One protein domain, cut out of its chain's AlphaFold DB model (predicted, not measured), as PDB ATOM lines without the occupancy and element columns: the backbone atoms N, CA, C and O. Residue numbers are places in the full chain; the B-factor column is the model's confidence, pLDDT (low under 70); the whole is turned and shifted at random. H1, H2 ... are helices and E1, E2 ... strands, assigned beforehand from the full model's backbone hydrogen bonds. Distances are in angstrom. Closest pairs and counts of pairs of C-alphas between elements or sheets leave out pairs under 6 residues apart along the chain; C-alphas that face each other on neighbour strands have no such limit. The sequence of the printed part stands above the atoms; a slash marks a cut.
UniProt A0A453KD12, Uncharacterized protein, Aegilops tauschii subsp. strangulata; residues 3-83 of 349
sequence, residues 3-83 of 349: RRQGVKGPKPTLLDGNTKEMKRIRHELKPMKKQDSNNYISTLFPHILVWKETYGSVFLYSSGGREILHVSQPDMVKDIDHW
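Overview. This is residues 3 to 83 of the 349 residues of an uncharacterized protein of Aegilops tauschii subsp. strangulata (UniProt A0A453KD12). A two-strand hairpin, E1 and E2, and two ten-residue helices, H3 and H1, make an open triangle: H3 comes close to E1 near Val 58, H1 meets H3 crosswise, and the first residue of H1, Thr 19, comes back to the other end of E1 at Ser 63. H4 lies beyond the end of E2, away from the other helices, while short H2 forms a corner with H3, and residues 34 to 40, of which residue 40 belongs to H2, stick out. The printed part has 81 residues, with four named helices and two named strands in the order H1, H2, H3, E1, E2, H4; the sheet is E1 - E2, antiparallel, and the class is mixed, helices and strands. It is only just compact, close to loose, with a radius of gyration of the C-alphas of 13.9 A and spans of 38 by 32 by 19 A.

Along the chain. E1, residues 58 to 63, begins at C-alpha 58 (208.136, 244.320, 120.170) and is 16.5 A long. E2, residues 66 to 71, is 16.0 A long. H3, residues 46 to 55, is 14.2 A long, and H1, residues 19 to 28, beginning at C-alpha 19 (189.992, 245.846, 123.854), is 14.4 A long. H2 is residues 40 to 44, 6.1 A long. H4, residues 74 to 82, is 12.5 A long and ends at C-alpha 82 (216.842, 259.506, 124.680).

Arrangement. E1 and E2 form a hairpin, antiparallel at 154 degrees between their directions; N 61 and O 68 are 3.0 A apart and N 68 and O 61 are 2.8 A apart, within hydrogen-bond range. The closest C-alphas of H3 and E1 are those of Lys 52 and Val 58, 7.4 A apart. H3 and E2 are only just apart, the closest C-alphas being 8.4 A apart. H1 and H3 touch, about perpendicular at 73 degrees, closest at the C-alphas of Met 22 and His 47, 5.6 A. The closest C-alphas of H1 and E1 are those of Thr 19 and Ser 63, 5.6 A apart. H2 and H3 only just touch, with 3 pairs of C-alphas within 8 A, and only at the corner by their link; the closest are those of Ser 42 and Leu 49, 6.9 A. H4 touches no helix; its closest C-alpha to E2 is that of Val 77, 6.6 A from that of Val 71. In H1, H2, H3 and H4 every O i to N i+4 pair is within hydrogen-bond range.

Size, cuts and confidence. The two C-alphas farthest apart are those of Arg 4 and Lys 34, 40.2 A. The printed part has no cut. The link from H1 to H2, 11 residues, is long; the other links between named elements are tight. Residues 3 to 18 hold no named element. Mean pLDDT of the printed part is 84.6, and residues 30 to 39 are under 70.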
ATOM      1  N   ARG A   3     203.621 247.075 110.465       84.50
ATOM      2  CA  ARG A   3     203.301 245.677 110.092       84.50
ATOM      3  C   ARG A   3     203.991 245.209 108.803       84.50
ATOM      4  O   ARG A   3     204.341 244.043 108.694       84.50
ATOM      5  N   ARG A   4     204.212 246.112 107.835       87.06
ATOM      6  CA  ARG A   4     204.961 245.805 106.598       87.06
ATOM      7  C   ARG A   4     206.468 245.690 106.851       87.06
ATOM      8  O   ARG A   4     207.154 245.067 106.060       87.06
ATOM      9  N   GLN A   5     206.958 246.269 107.945       88.31
ATOM     10  CA  GLN A   5     208.343 246.163 108.413       88.31
ATOM     11  C   GLN A   5     208.553 244.946 109.333       88.31
ATOM     12  O   GLN A   5     209.589 244.832 109.972       88.31
ATOM     13  N   GLY A   6     207.572 244.038 109.426       88.75
ATOM     14  CA  GLY A   6     207.692 242.789 110.180       88.75
ATOM     15  C   GLY A   6     207.215 242.846 111.631       88.75
ATOM     16  O   GLY A   6     207.171 241.800 112.277       88.75
ATOM     17  N   VAL A   7     206.785 244.007 112.147       92.75
ATOM     18  CA  VAL A   7     206.245 244.097 113.514       92.75
ATOM     19  C   VAL A   7     204.878 243.412 113.580       92.75
ATOM     20  O   VAL A   7     203.893 243.880 112.994       92.75
ATOM     21  N   LYS A   8     204.823 242.280 114.285       94.31
ATOM     22  CA  LYS A   8     203.614 241.467 114.468       94.31
ATOM     23  C   LYS A   8     202.797 241.960 115.665       94.31
ATOM     24  O   LYS A   8     203.146 242.927 116.333       94.31
ATOM     25  N   GLY A   9     201.661 241.319 115.897       94.75
ATOM     26  CA  GLY A   9     200.785 241.603 117.026       94.75
ATOM     27  C   GLY A   9     199.340 241.219 116.728       94.75
ATOM     28  O   GLY A   9     199.012 240.956 115.557       94.75
ATOM     29  N   PRO A  10     198.476 241.189 117.755       94.69
ATOM     30  CA  PRO A  10     197.101 240.724 117.625       94.69
ATOM     31  C   PRO A  10     196.346 241.503 116.537       94.69
ATOM     32  O   PRO A  10     196.608 242.684 116.279       94.69
ATOM     33  N   LYS A  11     195.419 240.830 115.846       91.00
ATOM     34  CA  LYS A  11     194.619 241.455 114.781       91.00
ATOM     35  C   LYS A  11     193.537 242.338 115.418       91.00
ATOM     36  O   LYS A  11     192.749 241.820 116.205       91.00
ATOM     37  N   PRO A  12     193.490 243.645 115.125       89.75
ATOM     38  CA  PRO A  12     192.514 244.535 115.738       89.75
ATOM     39  C   PRO A  12     191.121 244.345 115.126       89.75
ATOM     40  O   PRO A  12     190.990 244.065 113.935       89.75
ATOM     41  N   THR A  13     190.078 244.530 115.936       86.31
ATOM     42  CA  THR A  13     188.683 244.586 115.469       86.31
ATOM     43  C   THR A  13     188.282 246.014 115.095       86.31
ATOM     44  O   THR A  13     188.861 246.983 115.594       86.31
ATOM     45  N   LEU A  14     187.288 246.151 114.210       78.44
ATOM     46  CA  LEU A  14     186.744 247.451 113.816       78.44
ATOM     47  C   LEU A  14     186.163 248.164 115.054       78.44
ATOM     48  O   LEU A  14     185.450 247.545 115.839       78.44
ATOM     49  N   LEU A  15     186.476 249.455 115.222       76.19
ATOM     50  CA  LEU A  15     186.090 250.343 116.339       76.19
ATOM     51  C   LEU A  15     186.707 250.039 117.715       76.19
ATOM     52  O   LEU A  15     187.147 250.981 118.371       76.19
ATOM     53  N   ASP A  16     186.773 248.778 118.145       79.25
ATOM     54  CA  ASP A  16     187.211 248.403 119.504       79.25
ATOM     55  C   ASP A  16     188.708 248.071 119.610       79.25
ATOM     56  O   ASP A  16     189.262 247.986 120.716       79.25
ATOM     57  N   GLY A  17     189.380 247.861 118.479       88.06
ATOM     58  CA  GLY A  17     190.763 247.408 118.459       88.06
ATOM     59  C   GLY A  17     190.918 246.028 119.100       88.06
ATOM     60  O   GLY A  17     190.179 245.100 118.765       88.06
ATOM     61  N   ASN A  18     191.849 245.877 120.040       92.62
ATOM     62  CA  ASN A  18     192.070 244.647 120.809       92.62
ATOM     63  C   ASN A  18     191.398 244.660 122.194       92.62
ATOM     64  O   ASN A  18     191.591 243.738 122.981       92.62
ATOM     65  N   THR A  19     190.565 245.660 122.505       88.62
ATOM     66  CA  THR A  19     189.992 245.846 123.854       88.62
ATOM     67  C   THR A  19     189.187 244.634 124.344       88.62
ATOM     68  O   THR A  19     189.241 244.284 125.524       88.62
ATOM     69  N   LYS A  20     188.445 243.963 123.451       87.94
ATOM     70  CA  LYS A  20     187.677 242.747 123.784       87.94
ATOM     71  C   LYS A  20     188.590 241.580 124.166       87.94
ATOM     72  O   LYS A  20     188.350 240.923 125.173       87.94
ATOM     73  N   GLU A  21     189.664 241.374 123.409       91.12
ATOM     74  CA  GLU A  21     190.680 240.361 123.698       91.12
ATOM     75  C   GLU A  21     191.415 240.660 125.012       91.12
ATOM     76  O   GLU A  21     191.552 239.769 125.846       91.12
ATOM     77  N   MET A  22     191.779 241.923 125.267       91.12
ATOM     78  CA  MET A  22     192.381 242.340 126.542       91.12
ATOM     79  C   MET A  22     191.476 242.009 127.739       91.12
ATOM     80  O   MET A  22     191.958 241.526 128.767       91.12
ATOM     81  N   LYS A  23     190.163 242.267 127.616       88.38
ATOM     82  CA  LYS A  23     189.165 241.949 128.652       88.38
ATOM     83  C   LYS A  23     189.015 240.439 128.851       88.38
ATOM     84  O   LYS A  23     188.984 240.000 129.998       88.38
ATOM     85  N   ARG A  24     188.973 239.665 127.761       90.75
ATOM     86  CA  ARG A  24     188.897 238.198 127.794       90.75
ATOM     87  C   ARG A  24     190.103 237.593 128.516       90.75
ATOM     88  O   ARG A  24     189.911 236.922 129.523       90.75
ATOM     89  N   ILE A  25     191.324 237.937 128.098       90.62
ATOM     90  CA  ILE A  25     192.567 237.447 128.725       90.62
ATOM     91  C   ILE A  25     192.600 237.797 130.220       90.62
ATOM     92  O   ILE A  25     192.978 236.979 131.059       90.62
ATOM     93  N   ARG A  26     192.171 239.014 130.590       86.00
ATOM     94  CA  ARG A  26     192.091 239.421 132.002       86.00
ATOM     95  C   ARG A  26     191.096 238.570 132.799       86.00
ATOM     96  O   ARG A  26     191.349 238.318 133.972       86.00
ATOM     97  N   HIS A  27     189.980 238.154 132.204       85.62
ATOM     98  CA  HIS A  27     189.000 237.295 132.867       85.62
ATOM     99  C   HIS A  27     189.495 235.845 132.983       85.62
ATOM    100  O   HIS A  27     189.359 235.244 134.046       85.62
ATOM    101  N   GLU A  28     190.087 235.296 131.924       85.75
ATOM    102  CA  GLU A  28     190.584 233.910 131.878       85.75
ATOM    103  C   GLU A  28     191.766 233.683 132.830       85.75
ATOM    104  O   GLU A  28     191.856 232.641 133.468       85.75
ATOM    105  N   LEU A  29     192.637 234.686 132.994       77.06
ATOM    106  CA  LEU A  29     193.833 234.597 133.842       77.06
ATOM    107  C   LEU A  29     193.655 235.191 135.249       77.06
ATOM    108  O   LEU A  29     194.640 235.332 135.977       77.06
ATOM    109  N   LYS A  30     192.438 235.585 135.642       66.94
ATOM    110  CA  LYS A  30     192.092 235.925 137.036       66.94
ATOM    111  C   LYS A  30     192.103 234.707 137.984       66.94
ATOM    112  O   LYS A  30     192.651 234.852 139.073       66.94
ATOM    113  N   PRO A  31     191.556 233.527 137.620       55.84
ATOM    114  CA  PRO A  31     191.503 232.378 138.531       55.84
ATOM    115  C   PRO A  31     192.856 231.688 138.801       55.84
ATOM    116  O   PRO A  31     192.964 230.987 139.800       55.84
ATOM    117  N   MET A  32     193.901 231.904 137.989       52.81
ATOM    118  CA  MET A  32     195.200 231.212 138.139       52.81
ATOM    119  C   MET A  32     196.219 231.922 139.063       52.81
ATOM    120  O   MET A  32     197.295 231.388 139.311       52.81
ATOM    121  N   LYS A  33     195.926 233.126 139.581       53.47
ATOM    122  CA  LYS A  33     196.929 234.035 140.185       53.47
ATOM    123  C   LYS A  33     196.891 234.151 141.710       53.47
ATOM    124  O   LYS A  33     196.851 235.256 142.242       53.47
ATOM    125  N   LYS A  34     196.937 233.034 142.436       52.62
ATOM    126  CA  LYS A  34     197.215 233.078 143.888       52.62
ATOM    127  C   LYS A  34     198.705 232.971 144.244       52.62
ATOM    128  O   LYS A  34     199.023 233.035 145.421       52.62
ATOM    129  N   GLN A  35     199.607 232.819 143.266       50.28
ATOM    130  CA  GLN A  35     200.935 232.256 143.545       50.28
ATOM    131  C   GLN A  35     202.154 233.157 143.310       50.28
ATOM    132  O   GLN A  35     203.242 232.733 143.666       50.28
ATOM    133  N   ASP A  36     202.012 234.387 142.799       51.66
ATOM    134  CA  ASP A  36     203.183 235.253 142.583       51.66
ATOM    135  C   ASP A  36     202.908 236.710 142.991       51.66
ATOM    136  O   ASP A  36     202.362 237.515 142.232       51.66
ATOM    137  N   SER A  37     203.238 237.048 144.242       54.84
ATOM    138  CA  SER A  37     202.865 238.322 144.877       54.84
ATOM    139  C   SER A  37     203.596 239.550 144.321       54.84
ATOM    140  O   SER A  37     203.222 240.671 144.650       54.84
ATOM    141  N   ASN A  38     204.655 239.357 143.524       58.12
ATOM    142  CA  ASN A  38     205.579 240.436 143.150       58.12
ATOM    143  C   ASN A  38     205.413 240.936 141.701       58.12
ATOM    144  O   ASN A  38     205.993 241.959 141.348       58.12
ATOM    145  N   ASN A  39     204.611 240.277 140.854       69.62
ATOM    146  CA  ASN A  39     204.448 240.678 139.451       69.62
ATOM    147  C   ASN A  39     203.079 241.326 139.186       69.62
ATOM    148  O   ASN A  39     202.138 240.681 138.707       69.62
ATOM    149  N   TYR A  40     202.976 242.636 139.442       76.81
ATOM    150  CA  TYR A  40     201.748 243.407 139.204       76.81
ATOM    151  C   TYR A  40     201.313 243.416 137.728       76.81
ATOM    152  O   TYR A  40     200.118 243.530 137.443       76.81
ATOM    153  N   ILE A  41     202.254 243.279 136.780       80.44
ATOM    154  CA  ILE A  41     201.961 243.258 135.337       80.44
ATOM    155  C   ILE A  41     201.078 242.060 135.017       80.44
ATOM    156  O   ILE A  41     200.120 242.189 134.256       80.44
ATOM    157  N   SER A  42     201.333 240.915 135.648       79.25
ATOM    158  CA  SER A  42     200.499 239.729 135.472       79.25
ATOM    159  C   SER A  42     199.045 239.999 135.893       79.25
ATOM    160  O   SER A  42     198.110 239.587 135.204       79.25
ATOM    161  N   THR A  43     198.820 240.756 136.964       79.75
ATOM    162  CA  THR A  43     197.479 241.078 137.475       79.75
ATOM    163  C   THR A  43     196.791 242.165 136.651       79.75
ATOM    164  O   THR A  43     195.640 242.003 136.234       79.75
ATOM    165  N   LEU A  44     197.486 243.272 136.382       82.50
ATOM    166  CA  LEU A  44     196.902 244.447 135.733       82.50
ATOM    167  C   LEU A  44     196.897 244.337 134.207       82.50
ATOM    168  O   LEU A  44     195.900 244.687 133.566       82.50
ATOM    169  N   PHE A  45     197.963 243.810 133.612       88.12
ATOM    170  CA  PHE A  45     198.175 243.768 132.164       88.12
ATOM    171  C   PHE A  45     198.546 242.363 131.648       88.12
ATOM    172  O   PHE A  45     199.509 242.221 130.895       88.12
ATOM    173  N   PRO A  46     197.765 241.312 131.968       89.44
ATOM    174  CA  PRO A  46     198.098 239.939 131.576       89.44
ATOM    175  C   PRO A  46     198.223 239.743 130.059       89.44
ATOM    176  O   PRO A  46     199.020 238.935 129.602       89.44
ATOM    177  N   HIS A  47     197.467 240.512 129.273       91.69
ATOM    178  CA  HIS A  47     197.539 240.495 127.811       91.69
ATOM    179  C   HIS A  47     198.915 240.910 127.281       91.69
ATOM    180  O   HIS A  47     199.331 240.382 126.258       91.69
ATOM    181  N   ILE A  48     199.645 241.798 127.973       92.69
ATOM    182  CA  ILE A  48     201.007 242.179 127.568       92.69
ATOM    183  C   ILE A  48     201.938 240.973 127.680       92.69
ATOM    184  O   ILE A  48     202.734 240.754 126.776       92.69
ATOM    185  N   LEU A  49     201.818 240.170 128.742       90.56
ATOM    186  CA  LEU A  49     202.645 238.974 128.924       90.56
ATOM    187  C   LEU A  49     202.344 237.920 127.854       90.56
ATOM    188  O   LEU A  49     203.264 237.452 127.191       90.56
ATOM    189  N   VAL A  50     201.059 237.634 127.622       92.81
ATOM    190  CA  VAL A  50     200.614 236.688 126.581       92.81
ATOM    191  C   VAL A  50     201.108 237.117 125.198       92.81
ATOM    192  O   VAL A  50     201.656 236.322 124.437       92.81
ATOM    193  N   TRP A  51     200.948 238.395 124.855       95.12
ATOM    194  CA  TRP A  51     201.395 238.911 123.567       95.12
ATOM    195  C   TRP A  51     202.914 239.006 123.450       95.12
ATOM    196  O   TRP A  51     203.425 238.776 122.359       95.12
ATOM    197  N   LYS A  52     203.641 239.271 124.540       93.44
ATOM    198  CA  LYS A  52     205.108 239.215 124.547       93.44
ATOM    199  C   LYS A  52     205.609 237.804 124.240       93.44
ATOM    200  O   LYS A  52     206.531 237.652 123.447       93.44
ATOM    201  N   GLU A  53     204.974 236.785 124.812       93.25
ATOM    202  CA  GLU A  53     205.293 235.381 124.531       93.25
ATOM    203  C   GLU A  53     204.945 234.989 123.084       93.25
ATOM    204  O   GLU A  53     205.700 234.286 122.423       93.25
ATOM    205  N   THR A  54     203.835 235.512 122.552       95.56
ATOM    206  CA  THR A  54     203.347 235.157 121.206       95.56
ATOM    207  C   THR A  54     204.075 235.903 120.079       95.56
ATOM    208  O   THR A  54     204.308 235.351 119.003       95.56
ATOM    209  N   TYR A  55     204.385 237.186 120.280       95.00
ATOM    210  CA  TYR A  55     204.852 238.100 119.230       95.00
ATOM    211  C   TYR A  55     206.262 238.654 119.483       95.00
ATOM    212  O   TYR A  55     206.798 239.342 118.617       95.00
ATOM    213  N   GLY A  56     206.868 238.336 120.630       94.06
ATOM    214  CA  GLY A  56     208.171 238.832 121.056       94.06
ATOM    215  C   GLY A  56     208.096 240.161 121.812       94.06
ATOM    216  O   GLY A  56     207.029 240.698 122.094       94.06
ATOM    217  N   SER A  57     209.261 240.719 122.137       93.88
ATOM    218  CA  SER A  57     209.393 241.936 122.955       93.88
ATOM    219  C   SER A  57     208.967 243.238 122.256       93.88
ATOM    220  O   SER A  57     208.943 244.287 122.902       93.88
ATOM    221  N   VAL A  58     208.627 243.185 120.963       95.38
ATOM    222  CA  VAL A  58     208.136 244.320 120.170       95.38
ATOM    223  C   VAL A  58     206.904 243.890 119.384       95.38
ATOM    224  O   VAL A  58     206.995 243.035 118.503       95.38
ATOM    225  N   PHE A  59     205.747 244.483 119.678       95.88
ATOM    226  CA  PHE A  59     204.499 244.130 118.997       95.88
ATOM    227  C   PHE A  59     203.503 245.290 118.929       95.88
ATOM    228  O   PHE A  59     203.547 246.238 119.712       95.88
ATOM    229  N   LEU A  60     202.570 245.195 117.983       95.25
ATOM    230  CA  LEU A  60     201.501 246.171 117.766       95.25
ATOM    231  C   LEU A  60     200.158 245.660 118.257       95.25
ATOM    232  O   LEU A  60     199.714 244.584 117.862       95.25
ATOM    233  N   TYR A  61     199.445 246.493 118.994       93.94
ATOM    234  CA  TYR A  61     198.041 246.277 119.317       93.94
ATOM    235  C   TYR A  61     197.276 247.592 119.174       93.94
ATOM    236  O   TYR A  61     197.862 248.639 118.895       93.94
ATOM    237  N   SER A  62     195.961 247.563 119.331       90.25
ATOM    238  CA  SER A  62     195.161 248.781 119.352       90.25
ATOM    239  C   SER A  62     194.166 248.808 120.499       90.25
ATOM    240  O   SER A  62     193.672 247.783 120.968       90.25
ATOM    241  N   SER A  63     193.859 250.019 120.954       83.50
ATOM    242  CA  SER A  63     192.810 250.294 121.932       83.50
ATOM    243  C   SER A  63     191.840 251.286 121.307       83.50
ATOM    244  O   SER A  63     192.140 252.479 121.187       83.50
ATOM    245  N   GLY A  64     190.684 250.791 120.872       80.19
ATOM    246  CA  GLY A  64     189.786 251.550 120.011       80.19
ATOM    247  C   GLY A  64     190.455 251.904 118.676       80.19
ATOM    248  O   GLY A  64     191.180 251.097 118.098       80.19
ATOM    249  N   GLY A  65     190.290 253.148 118.222       77.56
ATOM    250  CA  GLY A  65     190.944 253.667 117.012       77.56
ATOM    251  C   GLY A  65     192.429 254.039 117.158       77.56
ATOM    252  O   GLY A  65     192.968 254.691 116.268       77.56
ATOM    253  N   ARG A  66     193.091 253.710 118.276       80.75
ATOM    254  CA  ARG A  66     194.502 254.061 118.523       80.75
ATOM    255  C   ARG A  66     195.393 252.837 118.382       80.75
ATOM    256  O   ARG A  66     195.214 251.881 119.133       80.75
ATOM    257  N   GLU A  67     196.365 252.891 117.478       87.56
ATOM    258  CA  GLU A  67     197.447 251.905 117.400       87.56
ATOM    259  C   GLU A  67     198.520 252.211 118.451       87.56
ATOM    260  O   GLU A  67     198.875 253.369 118.674       87.56
ATOM    261  N   ILE A  68     199.014 251.167 119.114       90.19
ATOM    262  CA  ILE A  68     200.013 251.236 120.177       90.19
ATOM    263  C   ILE A  68     201.128 250.249 119.839       90.19
ATOM    264  O   ILE A  68     200.877 249.064 119.600       90.19
ATOM    265  N   LEU A  69     202.362 250.749 119.825       92.81
ATOM    266  CA  LEU A  69     203.570 249.939 119.743       92.81
ATOM    267  C   LEU A  69     204.051 249.648 121.164       92.81
ATOM    268  O   LEU A  69     204.386 250.569 121.905       92.81
ATOM    269  N   HIS A  70     204.067 248.374 121.541       93.69
ATOM    270  CA  HIS A  70     204.718 247.924 122.762       93.69
ATOM    271  C   HIS A  70     206.187 247.621 122.469       93.69
ATOM    272  O   HIS A  70     206.485 246.913 121.505       93.69
ATOM    273  N   VAL A  71     207.079 248.119 123.323       93.50
ATOM    274  CA  VAL A  71     208.522 247.873 123.265       93.50
ATOM    275  C   VAL A  71     208.992 247.495 124.667       93.50
ATOM    276  O   VAL A  71     208.763 248.235 125.616       93.50
ATOM    277  N   SER A  72     209.620 246.327 124.794       92.75
ATOM    278  CA  SER A  72     210.249 245.849 126.036       92.75
ATOM    279  C   SER A  72     211.667 245.306 125.818       92.75
ATOM    280  O   SER A  72     212.192 244.587 126.666       92.75
ATOM    281  N   GLN A  73     212.279 245.615 124.668       92.62
ATOM    282  CA  GLN A  73     213.699 245.353 124.420       92.62
ATOM    283  C   GLN A  73     214.539 246.471 125.056       92.62
ATOM    284  O   GLN A  73     214.288 247.626 124.713       92.62
ATOM    285  N   PRO A  74     215.508 246.160 125.939       91.69
ATOM    286  CA  PRO A  74     216.265 247.173 126.680       91.69
ATOM    287  C   PRO A  74     216.917 248.242 125.800       91.69
ATOM    288  O   PRO A  74     216.729 249.424 126.065       91.69
ATOM    289  N   ASP A  75     217.595 247.846 124.720       92.06
ATOM    290  CA  ASP A  75     218.293 248.790 123.835       92.06
ATOM    291  C   ASP A  75     217.318 249.760 123.157       92.06
ATOM    292  O   ASP A  75     217.539 250.964 123.139       92.06
ATOM    293  N   MET A  76     216.170 249.256 122.693       91.56
ATOM    294  CA  MET A  76     215.142 250.105 122.090       91.56
ATOM    295  C   MET A  76     214.456 251.016 123.109       91.56
ATOM    296  O   MET A  76     214.076 252.128 122.760       91.56
ATOM    297  N   VAL A  77     214.243 250.549 124.346       90.81
ATOM    298  CA  VAL A  77     213.687 251.393 125.418       90.81
ATOM    299  C   VAL A  77     214.663 252.522 125.732       90.81
ATOM    300  O   VAL A  77     214.250 253.675 125.745       90.81
ATOM    301  N   LYS A  78     215.956 252.205 125.863       88.81
ATOM    302  CA  LYS A  78     217.019 253.194 126.056       88.81
ATOM    303  C   LYS A  78     217.063 254.217 124.917       88.81
ATOM    304  O   LYS A  78     217.166 255.411 125.175       88.81
ATOM    305  N   ASP A  79     216.941 253.769 123.669       88.06
ATOM    306  CA  ASP A  79     216.894 254.668 122.513       88.06
ATOM    307  C   ASP A  79     215.656 255.577 122.534       88.06
ATOM    308  O   ASP A  79     215.769 256.773 122.273       88.06
ATOM    309  N   ILE A  80     214.482 255.033 122.880       87.56
ATOM    310  CA  ILE A  80     213.234 255.800 123.013       87.56
ATOM    311  C   ILE A  80     213.335 256.830 124.146       87.56
ATOM    312  O   ILE A  80     212.843 257.947 123.984       87.56
ATOM    313  N   ASP A  81     213.975 256.483 125.262       83.19
ATOM    314  CA  ASP A  81     214.143 257.372 126.417       83.19
ATOM    315  C   ASP A  81     215.086 258.551 126.120       83.19
ATOM    316  O   ASP A  81     214.946 259.619 126.719       83.19
ATOM    317  N   HIS A  82     216.002 258.403 125.158       82.75
ATOM    318  CA  HIS A  82     216.842 259.506 124.680       82.75
ATOM    319  C   HIS A  82     216.113 260.469 123.734       82.75
ATOM    320  O   HIS A  82     216.609 261.574 123.499       82.75
ATOM    321  N   TRP A  83     214.962 260.087 123.173       81.69
ATOM    322  CA  TRP A  83     214.241 260.949 122.240       81.69
ATOM    323  C   TRP A  83     213.603 262.144 122.945       81.69
ATOM    324  O   TRP A  83     212.895 262.046 123.951       81.69
TER     325      TRP A  83